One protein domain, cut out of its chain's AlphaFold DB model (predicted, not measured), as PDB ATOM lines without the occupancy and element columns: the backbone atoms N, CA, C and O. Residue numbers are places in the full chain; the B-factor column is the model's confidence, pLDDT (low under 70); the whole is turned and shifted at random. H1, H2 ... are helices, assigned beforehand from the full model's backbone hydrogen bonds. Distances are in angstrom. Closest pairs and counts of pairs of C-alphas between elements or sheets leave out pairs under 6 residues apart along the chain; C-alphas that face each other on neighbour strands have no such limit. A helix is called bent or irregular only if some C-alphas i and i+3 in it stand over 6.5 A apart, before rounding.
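What this domain is: This is residues 3 to 73 of the 89 residues of an uncharacterized protein of Alphaproteobacteria bacterium (UniProt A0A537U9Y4). A long helical arm, H1, sticks out from a small head of four short helices and loops, and an extended stretch with no named element joins the two. The head is a flat piece made of two touching pairs of short helices, H2 with H3 and H4 with H5, while residues 3 to 27 stand free of it and make most of the length. The printed part has 71 residues with five named helices, in the order H1, H2, H3, H4, H5, and no named strand; its class is all helix. It is extended, with a radius of gyration of the C-alphas of 21.3 A, and spans 66 by 29 by 13 A.

Where its parts are: H1, the longest helix, is residues 3 to 19, from C-alpha 3 at (169.814, 175.983, 120.333) to C-alpha 19 at (147.122, 181.002, 135.554), a length of 27.8 A. It is neither bent nor irregular, but only just: C-alphas 16 and 19 are 6.5 A apart. H2 is residues 32 to 39, 10.4 A long, beginning at C-alpha 32 at (121.494, 175.732, 137.871). H3 is residues 48 to 51, 5.7 A long. H4 is residues 53 to 60, 10.4 A long. H5 is residues 68 to 72, 8.7 A long, and ends at C-alpha 72 at (116.352, 185.650, 136.928). H5 is irregular, with C-alphas 68 and 71 7.1 A apart.

How they stand to each other: H1 touches no helix, and it is apart from H2, H3, H4 and H5. H2 and H3 touch, their closest C-alphas being those of Pro 32 and Tyr 51, 4.9 A apart. H3 and H4 are close but not clearly touching; their closest C-alphas, of Ser 49 and His 55, are 6.8 A apart. H4 and H5 touch, with the C-alphas of Pro 53 and Tyr 72 closest at 4.6 A. H2 is apart from H4 and H5, and H3 is apart from H5. In H2 and H4 every O i to N i+4 pair is within hydrogen-bond range. In H1 7 of 13 such pairs are, and in H5 0 of 1, beside 1 of 2 O i to N i+3 pairs; H3 is too short for an O i to N i+4 pair.

The domain as a whole: The two C-alphas farthest apart, of Lys 3 and Gly 61, are 66.7 A apart. Without residues 3 to 27, the other 46 residues span 30 by 24 by 10 A. The printed part has no cut. The link from H1 to H2, residues 20 to 31, is long; H2 to H3 and H4 to H5 are short links, and H3 to H4 is tight. The mean pLDDT of the printed part is 70.9, and residues 3 to 30 are under 70.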
ATOM      1  N   LYS A   3     171.123 176.590 120.640       42.34
ATOM      2  CA  LYS A   3     169.814 175.983 120.333       42.34
ATOM      3  C   LYS A   3     169.068 175.485 121.582       42.34
ATOM      4  O   LYS A   3     167.846 175.477 121.597       42.34
ATOM      5  N   ALA A   4     169.805 175.118 122.636       50.84
ATOM      6  CA  ALA A   4     169.233 174.651 123.901       50.84
ATOM      7  C   ALA A   4     168.539 175.777 124.693       50.84
ATOM      8  O   ALA A   4     167.529 175.537 125.347       50.84
ATOM      9  N   PHE A   5     169.028 177.017 124.578       51.81
ATOM     10  CA  PHE A   5     168.440 178.172 125.263       51.81
ATOM     11  C   PHE A   5     167.078 178.588 124.682       51.81
ATOM     12  O   PHE A   5     166.216 179.047 125.424       51.81
ATOM     13  N   SER A   6     166.844 178.377 123.382       52.75
ATOM     14  CA  SER A   6     165.568 178.721 122.733       52.75
ATOM     15  C   SER A   6     164.416 177.802 123.145       52.75
ATOM     16  O   SER A   6     163.279 178.255 123.253       52.75
ATOM     17  N   ILE A   7     164.700 176.525 123.413       55.41
ATOM     18  CA  ILE A   7     163.679 175.546 123.815       55.41
ATOM     19  C   ILE A   7     163.247 175.787 125.271       55.41
ATOM     20  O   ILE A   7     162.059 175.727 125.578       55.41
ATOM     21  N   ALA A   8     164.188 176.147 126.151       53.78
ATOM     22  CA  ALA A   8     163.887 176.472 127.546       53.78
ATOM     23  C   ALA A   8     162.994 177.722 127.688       53.78
ATOM     24  O   ALA A   8     162.076 177.734 128.507       53.78
ATOM     25  N   ALA A   9     163.209 178.748 126.856       55.03
ATOM     26  CA  ALA A   9     162.388 179.962 126.859       55.03
ATOM     27  C   ALA A   9     160.936 179.703 126.403       55.03
ATOM     28  O   ALA A   9     160.000 180.248 126.988       55.03
ATOM     29  N   ALA A  10     160.736 178.837 125.403       53.38
ATOM     30  CA  ALA A  10     159.402 178.479 124.912       53.38
ATOM     31  C   ALA A  10     158.604 177.636 125.927       53.38
ATOM     32  O   ALA A  10     157.398 177.827 126.075       53.38
ATOM     33  N   ALA A  11     159.276 176.744 126.664       53.25
ATOM     34  CA  ALA A  11     158.644 175.930 127.701       53.25
ATOM     35  C   ALA A  11     158.200 176.762 128.921       53.25
ATOM     36  O   ALA A  11     157.126 176.520 129.467       53.25
ATOM     37  N   GLY A  12     158.977 177.779 129.316       53.94
ATOM     38  CA  GLY A  12     158.608 178.681 130.414       53.94
ATOM     39  C   GLY A  12     157.378 179.546 130.110       53.94
ATOM     40  O   GLY A  12     156.545 179.764 130.989       53.94
ATOM     41  N   LEU A  13     157.217 179.985 128.856       54.12
ATOM     42  CA  LEU A  13     156.081 180.819 128.449       54.12
ATOM     43  C   LEU A  13     154.742 180.053 128.470       54.12
ATOM     44  O   LEU A  13     153.707 180.642 128.765       54.12
ATOM     45  N   LEU A  14     154.765 178.741 128.195       54.22
ATOM     46  CA  LEU A  14     153.571 177.882 128.171       54.22
ATOM     47  C   LEU A  14     153.036 177.531 129.569       54.22
ATOM     48  O   LEU A  14     151.844 177.273 129.716       54.22
ATOM     49  N   ILE A  15     153.890 177.533 130.596       55.41
ATOM     50  CA  ILE A  15     153.465 177.287 131.986       55.41
ATOM     51  C   ILE A  15     152.935 178.582 132.627       55.41
ATOM     52  O   ILE A  15     152.051 178.529 133.476       55.41
ATOM     53  N   ALA A  16     153.404 179.754 132.188       50.69
ATOM     54  CA  ALA A  16     152.949 181.046 132.707       50.69
ATOM     55  C   ALA A  16     151.530 181.443 132.241       50.69
ATOM     56  O   ALA A  16     150.855 182.221 132.915       50.69
ATOM     57  N   THR A  17     151.045 180.915 131.115       53.22
ATOM     58  CA  THR A  17     149.721 181.250 130.560       53.22
ATOM     59  C   THR A  17     148.553 180.510 131.214       53.22
ATOM     60  O   THR A  17     147.414 180.957 131.082       53.22
ATOM     61  N   THR A  18     148.788 179.426 131.957       52.84
ATOM     62  CA  THR A  18     147.700 178.631 132.559       52.84
ATOM     63  C   THR A  18     147.041 179.303 133.767       52.84
ATOM     64  O   THR A  18     145.906 178.969 134.094       52.84
ATOM     65  N   ALA A  19     147.681 180.296 134.394       50.97
ATOM     66  CA  ALA A  19     147.122 181.002 135.554       50.97
ATOM     67  C   ALA A  19     146.209 182.193 135.198       50.97
ATOM     68  O   ALA A  19     145.457 182.667 136.049       50.97
ATOM     69  N   VAL A  20     146.234 182.686 133.952       49.62
ATOM     70  CA  VAL A  20     145.501 183.910 133.555       49.62
ATOM     71  C   VAL A  20     144.072 183.605 133.058       49.62
ATOM     72  O   VAL A  20     143.266 184.506 132.847       49.62
ATOM     73  N   GLY A  21     143.707 182.323 132.941       46.31
ATOM     74  CA  GLY A  21     142.382 181.868 132.498       46.31
ATOM     75  C   GLY A  21     141.282 181.865 133.569       46.31
ATOM     76  O   GLY A  21     140.158 181.472 133.280       46.31
ATOM     77  N   HIS A  22     141.565 182.302 134.799       45.91
ATOM     78  CA  HIS A  22     140.571 182.377 135.881       45.91
ATOM     79  C   HIS A  22     139.977 183.784 136.047       45.91
ATOM     80  O   HIS A  22     139.617 184.201 137.142       45.91
ATOM     81  N   ALA A  23     139.857 184.531 134.951       50.72
ATOM     82  CA  ALA A  23     139.158 185.811 134.906       50.72
ATOM     83  C   ALA A  23     137.906 185.707 134.026       50.72
ATOM     84  O   ALA A  23     137.730 186.472 133.084       50.72
ATOM     85  N   GLN A  24     137.017 184.751 134.302       44.88
ATOM     86  CA  GLN A  24     135.702 184.723 133.661       44.88
ATOM     87  C   GLN A  24     134.606 184.626 134.720       44.88
ATOM     88  O   GLN A  24     134.278 183.561 135.232       44.88
ATOM     89  N   SER A  25     134.017 185.793 134.984       44.53
ATOM     90  CA  SER A  25     132.700 185.975 135.595       44.53
ATOM     91  C   SER A  25     132.605 185.817 137.113       44.53
ATOM     92  O   SER A  25     131.829 185.021 137.634       44.53
ATOM     93  N   THR A  26     133.235 186.738 137.841       46.12
ATOM     94  CA  THR A  26     132.820 187.097 139.212       46.12
ATOM     95  C   THR A  26     131.349 187.549 139.312       46.12
ATOM     96  O   THR A  26     130.811 187.614 140.413       46.12
ATOM     97  N   THR A  27     130.660 187.776 138.187       48.94
ATOM     98  CA  THR A  27     129.220 188.094 138.118       48.94
ATOM     99  C   THR A  27     128.309 186.855 138.027       48.94
ATOM    100  O   THR A  27     127.090 186.994 138.090       48.94
ATOM    101  N   GLN A  28     128.845 185.635 137.890       58.53
ATOM    102  CA  GLN A  28     128.042 184.435 137.600       58.53
ATOM    103  C   GLN A  28     128.289 183.324 138.601       58.53
ATOM    104  O   GLN A  28     128.875 182.297 138.277       58.53
ATOM    105  N   ARG A  29     127.879 183.533 139.851       58.22
ATOM    106  CA  ARG A  29     128.367 182.650 140.909       58.22
ATOM    107  C   ARG A  29     127.925 181.193 140.792       58.22
ATOM    108  O   ARG A  29     128.719 180.382 141.230       58.22
ATOM    109  N   TYR A  30     126.786 180.825 140.186       65.19
ATOM    110  CA  TYR A  30     126.437 179.398 140.033       65.19
ATOM    111  C   TYR A  30     125.405 179.120 138.924       65.19
ATOM    112  O   TYR A  30     124.284 179.638 138.965       65.19
ATOM    113  N   ALA A  31     125.742 178.240 137.976       76.44
ATOM    114  CA  ALA A  31     124.784 177.650 137.035       76.44
ATOM    115  C   ALA A  31     123.733 176.788 137.775       76.44
ATOM    116  O   ALA A  31     124.021 176.299 138.870       76.44
ATOM    117  N   PRO A  32     122.537 176.525 137.205       78.69
ATOM    118  CA  PRO A  32     121.494 175.732 137.871       78.69
ATOM    119  C   PRO A  32     121.987 174.379 138.406       78.69
ATOM    120  O   PRO A  32     121.667 174.000 139.529       78.69
ATOM    121  N   GLY A  33     122.826 173.681 137.634       80.88
ATOM    122  CA  GLY A  33     123.449 172.426 138.063       80.88
ATOM    123  C   GLY A  33     124.427 172.599 139.227       80.88
ATOM    124  O   GLY A  33     124.437 171.779 140.135       80.88
ATOM    125  N   GLN A  34     125.198 173.689 139.256       82.50
ATOM    126  CA  GLN A  34     126.106 173.977 140.371       82.50
ATOM    127  C   GLN A  34     125.332 174.336 141.644       82.50
ATOM    128  O   GLN A  34     125.662 173.847 142.719       82.50
ATOM    129  N   ARG A  35     124.245 175.110 141.518       81.56
ATOM    130  CA  ARG A  35     123.329 175.399 142.634       81.56
ATOM    131  C   ARG A  35     122.747 174.121 143.221       81.56
ATOM    132  O   ARG A  35     122.678 174.002 144.438       81.56
ATOM    133  N   MET A  36     122.366 173.175 142.362       86.62
ATOM    134  CA  MET A  36     121.873 171.870 142.791       86.62
ATOM    135  C   MET A  36     122.944 171.048 143.511       86.62
ATOM    136  O   MET A  36     122.621 170.360 144.469       86.62
ATOM    137  N   GLN A  37     124.201 171.101 143.076       85.75
ATOM    138  CA  GLN A  37     125.275 170.381 143.763       85.75
ATOM    139  C   GLN A  37     125.585 170.968 145.145       85.75
ATOM    140  O   GLN A  37     125.872 170.218 146.069       85.75
ATOM    141  N   GLU A  38     125.491 172.288 145.303       84.19
ATOM    142  CA  GLU A  38     125.803 172.972 146.564       84.19
ATOM    143  C   GLU A  38     124.638 172.944 147.567       84.19
ATOM    144  O   GLU A  38     124.848 172.746 148.759       84.19
ATOM    145  N   HIS A  39     123.401 173.119 147.094       84.00
ATOM    146  CA  HIS A  39     122.212 173.274 147.945       84.00
ATOM    147  C   HIS A  39     121.230 172.098 147.846       84.00
ATOM    148  O   HIS A  39     120.199 172.093 148.517       84.00
ATOM    149  N   GLY A  40     121.503 171.122 146.981       84.69
ATOM    150  CA  GLY A  40     120.544 170.083 146.628       84.69
ATOM    151  C   GLY A  40     119.434 170.584 145.698       84.69
ATOM    152  O   GLY A  40     119.413 171.724 145.223       84.69
ATOM    153  N   SER A  41     118.482 169.697 145.417       83.81
ATOM    154  CA  SER A  41     117.289 170.040 144.634       83.81
ATOM    155  C   SER A  41     116.401 171.028 145.396       83.81
ATOM    156  O   SER A  41     116.299 170.963 146.621       83.81
ATOM    157  N   MET A  42     115.738 171.941 144.682       80.38
ATOM    158  CA  MET A  42     114.792 172.854 145.329       80.38
ATOM    159  C   MET A  42     113.607 172.081 145.941       80.38
ATOM    160  O   MET A  42     113.137 171.116 145.336       80.38
ATOM    161  N   PRO A  43     113.051 172.529 147.085       78.00
ATOM    162  CA  PRO A  43     111.877 171.900 147.685       78.00
ATOM    163  C   PRO A  43     110.720 171.787 146.683       78.00
ATOM    164  O   PRO A  43     110.282 172.790 146.109       78.00
ATOM    165  N   GLY A  44     110.248 170.556 146.462       82.00
ATOM    166  CA  GLY A  44     109.159 170.245 145.531       82.00
ATOM    167  C   GLY A  44     109.546 170.215 144.047       82.00
ATOM    168  O   GLY A  44     108.657 170.146 143.204       82.00
ATOM    169  N   GLN A  45     110.836 170.275 143.701       79.19
ATOM    170  CA  GLN A  45     111.318 170.133 142.324       79.19
ATOM    171  C   GLN A  45     112.446 169.115 142.234       79.19
ATOM    172  O   GLN A  45     113.480 169.312 142.866       79.19
ATOM    173  N   PRO A  46     112.301 168.069 141.408       79.94
ATOM    174  CA  PRO A  46     113.406 167.175 141.120       79.94
ATOM    175  C   PRO A  46     114.502 167.922 140.348       79.94
ATOM    176  O   PRO A  46     114.250 168.518 139.298       79.94
ATOM    177  N   GLY A  47     115.731 167.861 140.850       82.81
ATOM    178  CA  GLY A  47     116.919 168.287 140.122       82.81
ATOM    179  C   GLY A  47     117.145 169.802 140.029       82.81
ATOM    180  O   GLY A  47     116.646 170.610 140.816       82.81
ATOM    181  N   ALA A  48     117.958 170.191 139.044       85.31
ATOM    182  CA  ALA A  48     118.498 171.544 138.902       85.31
ATOM    183  C   ALA A  48     117.528 172.545 138.258       85.31
ATOM    184  O   ALA A  48     117.727 173.757 138.364       85.31
ATOM    185  N   SER A  49     116.473 172.062 137.594       83.88
ATOM    186  CA  SER A  49     115.528 172.892 136.837       83.88
ATOM    187  C   SER A  49     114.849 173.954 137.701       83.88
ATOM    188  O   SER A  49     114.541 175.037 137.206       83.88
ATOM    189  N   GLY A  50     114.712 173.706 139.007       82.62
ATOM    190  CA  GLY A  50     114.169 174.676 139.959       82.62
ATOM    191  C   GLY A  50     114.993 175.951 140.141       82.62
ATOM    192  O   GLY A  50     114.471 176.985 140.564       82.62
ATOM    193  N   TYR A  51     116.272 175.904 139.772       82.06
ATOM    194  CA  TYR A  51     117.167 177.058 139.759       82.06
ATOM    195  C   TYR A  51     117.188 177.778 138.404       82.06
ATOM    196  O   TYR A  51     117.879 178.788 138.271       82.06
ATOM    197  N   SER A  52     116.465 177.279 137.396       86.19
ATOM    198  CA  SER A  52     116.441 177.900 136.073       86.19
ATOM    199  C   SER A  52     115.603 179.192 136.067       86.19
ATOM    200  O   SER A  52     114.574 179.268 136.749       86.19
ATOM    201  N   PRO A  53     115.990 180.212 135.278       83.88
ATOM    202  CA  PRO A  53     115.286 181.496 135.238       83.88
ATOM    203  C   PRO A  53     113.798 181.379 134.888       83.88
ATOM    204  O   PRO A  53     112.954 182.019 135.513       83.88
ATOM    205  N   GLY A  54     113.466 180.531 133.908       86.44
ATOM    206  CA  GLY A  54     112.083 180.295 133.484       86.44
ATOM    207  C   GLY A  54     111.235 179.681 134.595       86.44
ATOM    208  O   GLY A  54     110.113 180.122 134.833       86.44
ATOM    209  N   HIS A  55     111.803 178.735 135.340       87.19
ATOM    210  CA  HIS A  55     111.118 178.107 136.465       87.19
ATOM    211  C   HIS A  55     110.866 179.088 137.613       87.19
ATOM    212  O   HIS A  55     109.795 179.110 138.219       87.19
ATOM    213  N   GLN A  56     111.836 179.961 137.893       84.56
ATOM    214  CA  GLN A  56     111.672 181.019 138.889       84.56
ATOM    215  C   GLN A  56     110.599 182.032 138.477       84.56
ATOM    216  O   GLN A  56     109.784 182.410 139.317       84.56
ATOM    217  N   MET A  57     110.542 182.401 137.195       89.19
ATOM    218  CA  MET A  57     109.488 183.258 136.649       89.19
ATOM    219  C   MET A  57     108.103 182.615 136.766       89.19
ATOM    220  O   MET A  57     107.163 183.290 137.162       89.19
ATOM    221  N   GLN A  58     107.955 181.322 136.480       88.56
ATOM    222  CA  GLN A  58     106.659 180.644 136.615       88.56
ATOM    223  C   GLN A  58     106.152 180.641 138.064       88.56
ATOM    224  O   GLN A  58     104.955 180.760 138.300       88.56
ATOM    225  N   ARG A  59     107.058 180.541 139.044       84.69
ATOM    226  CA  ARG A  59     106.696 180.512 140.469       84.69
ATOM    227  C   ARG A  59     106.471 181.886 141.084       84.69
ATOM    228  O   ARG A  59     105.666 182.011 141.999       84.69
ATOM    229  N   LYS A  60     107.264 182.878 140.674       86.94
ATOM    230  CA  LYS A  60     107.347 184.194 141.331       86.94
ATOM    231  C   LYS A  60     106.866 185.346 140.447       86.94
ATOM    232  O   LYS A  60     106.800 186.473 140.921       86.94
ATOM    233  N   GLY A  61     106.556 185.081 139.180       87.56
ATOM    234  CA  GLY A  61     106.325 186.100 138.161       87.56
ATOM    235  C   GLY A  61     107.619 186.751 137.670       87.56
ATOM    236  O   GLY A  61     108.713 186.475 138.171       87.56
ATOM    237  N   SER A  62     107.506 187.622 136.669       86.31
ATOM    238  CA  SER A  62     108.615 188.454 136.178       86.31
ATOM    239  C   SER A  62     109.133 189.383 137.281       86.31
ATOM    240  O   SER A  62     108.352 189.886 138.089       86.31
ATOM    241  N   LYS A  63     110.445 189.647 137.317       82.12
ATOM    242  CA  LYS A  63     110.986 190.636 138.265       82.12
ATOM    243  C   LYS A  63     110.611 192.062 137.836       82.12
ATOM    244  O   LYS A  63     110.622 192.340 136.635       82.12
ATOM    245  N   PRO A  64     110.365 192.989 138.781       81.19
ATOM    246  CA  PRO A  64     110.173 194.401 138.460       81.19
ATOM    247  C   PRO A  64     111.328 194.939 137.604       81.19
ATOM    248  O   PRO A  64     112.492 194.697 137.915       81.19
ATOM    249  N   GLY A  65     111.007 195.628 136.506       84.00
ATOM    250  CA  GLY A  65     112.003 196.179 135.577       84.00
ATOM    251  C   GLY A  65     112.639 195.175 134.605       84.00
ATOM    252  O   GLY A  65     113.429 195.587 133.762       84.00
ATOM    253  N   HIS A  66     112.285 193.885 134.666       80.56
ATOM    254  CA  HIS A  66     112.804 192.868 133.752       80.56
ATOM    255  C   HIS A  66     111.666 192.084 133.076       80.56
ATOM    256  O   HIS A  66     110.918 191.382 133.760       80.56
ATOM    257  N   PRO A  67     111.537 192.134 131.737       82.69
ATOM    258  CA  PRO A  67     110.522 191.363 131.033       82.69
ATOM    259  C   PRO A  67     110.818 189.858 131.094       82.69
ATOM    260  O   PRO A  67     111.930 189.396 130.802       82.69
ATOM    261  N   GLY A  68     109.792 189.090 131.467       85.12
ATOM    262  CA  GLY A  68     109.820 187.631 131.522       85.12
ATOM    263  C   GLY A  68     110.854 187.063 132.500       85.12
ATOM    264  O   GLY A  68     111.089 187.584 133.592       85.12
ATOM    265  N   ALA A  69     111.499 185.969 132.090       85.00
ATOM    266  CA  ALA A  69     112.473 185.245 132.907       85.00
ATOM    267  C   ALA A  69     113.838 185.938 132.984       85.00
ATOM    268  O   ALA A  69     114.692 185.537 133.776       85.00
ATOM    269  N   SER A  70     114.039 186.993 132.191       81.81
ATOM    270  CA  SER A  70     115.314 187.694 132.067       81.81
ATOM    271  C   SER A  70     115.817 188.193 133.413       81.81
ATOM    272  O   SER A  70     116.992 188.050 133.689       81.81
ATOM    273  N   GLY A  71     114.949 188.670 134.311       81.31
ATOM    274  CA  GLY A  71     115.375 189.147 135.636       81.31
ATOM    275  C   GLY A  71     115.979 188.066 136.541       81.31
ATOM    276  O   GLY A  71     116.627 188.379 137.541       81.31
ATOM    277  N   TYR A  72     115.775 186.791 136.220       81.56
ATOM    278  CA  TYR A  72     116.352 185.650 136.928       81.56
ATOM    279  C   TYR A  72     117.578 185.071 136.216       81.56
ATOM    280  O   TYR A  72     118.217 184.170 136.757       81.56
ATOM    281  N   ALA A  73     117.906 185.562 135.015       79.25
ATOM    282  CA  ALA A  73     119.048 185.072 134.268       79.25
ATOM    283  C   ALA A  73     120.361 185.426 134.988       79.25
ATOM    284  O   ALA A  73     120.487 186.519 135.554       79.25
TER     285      ALA A  73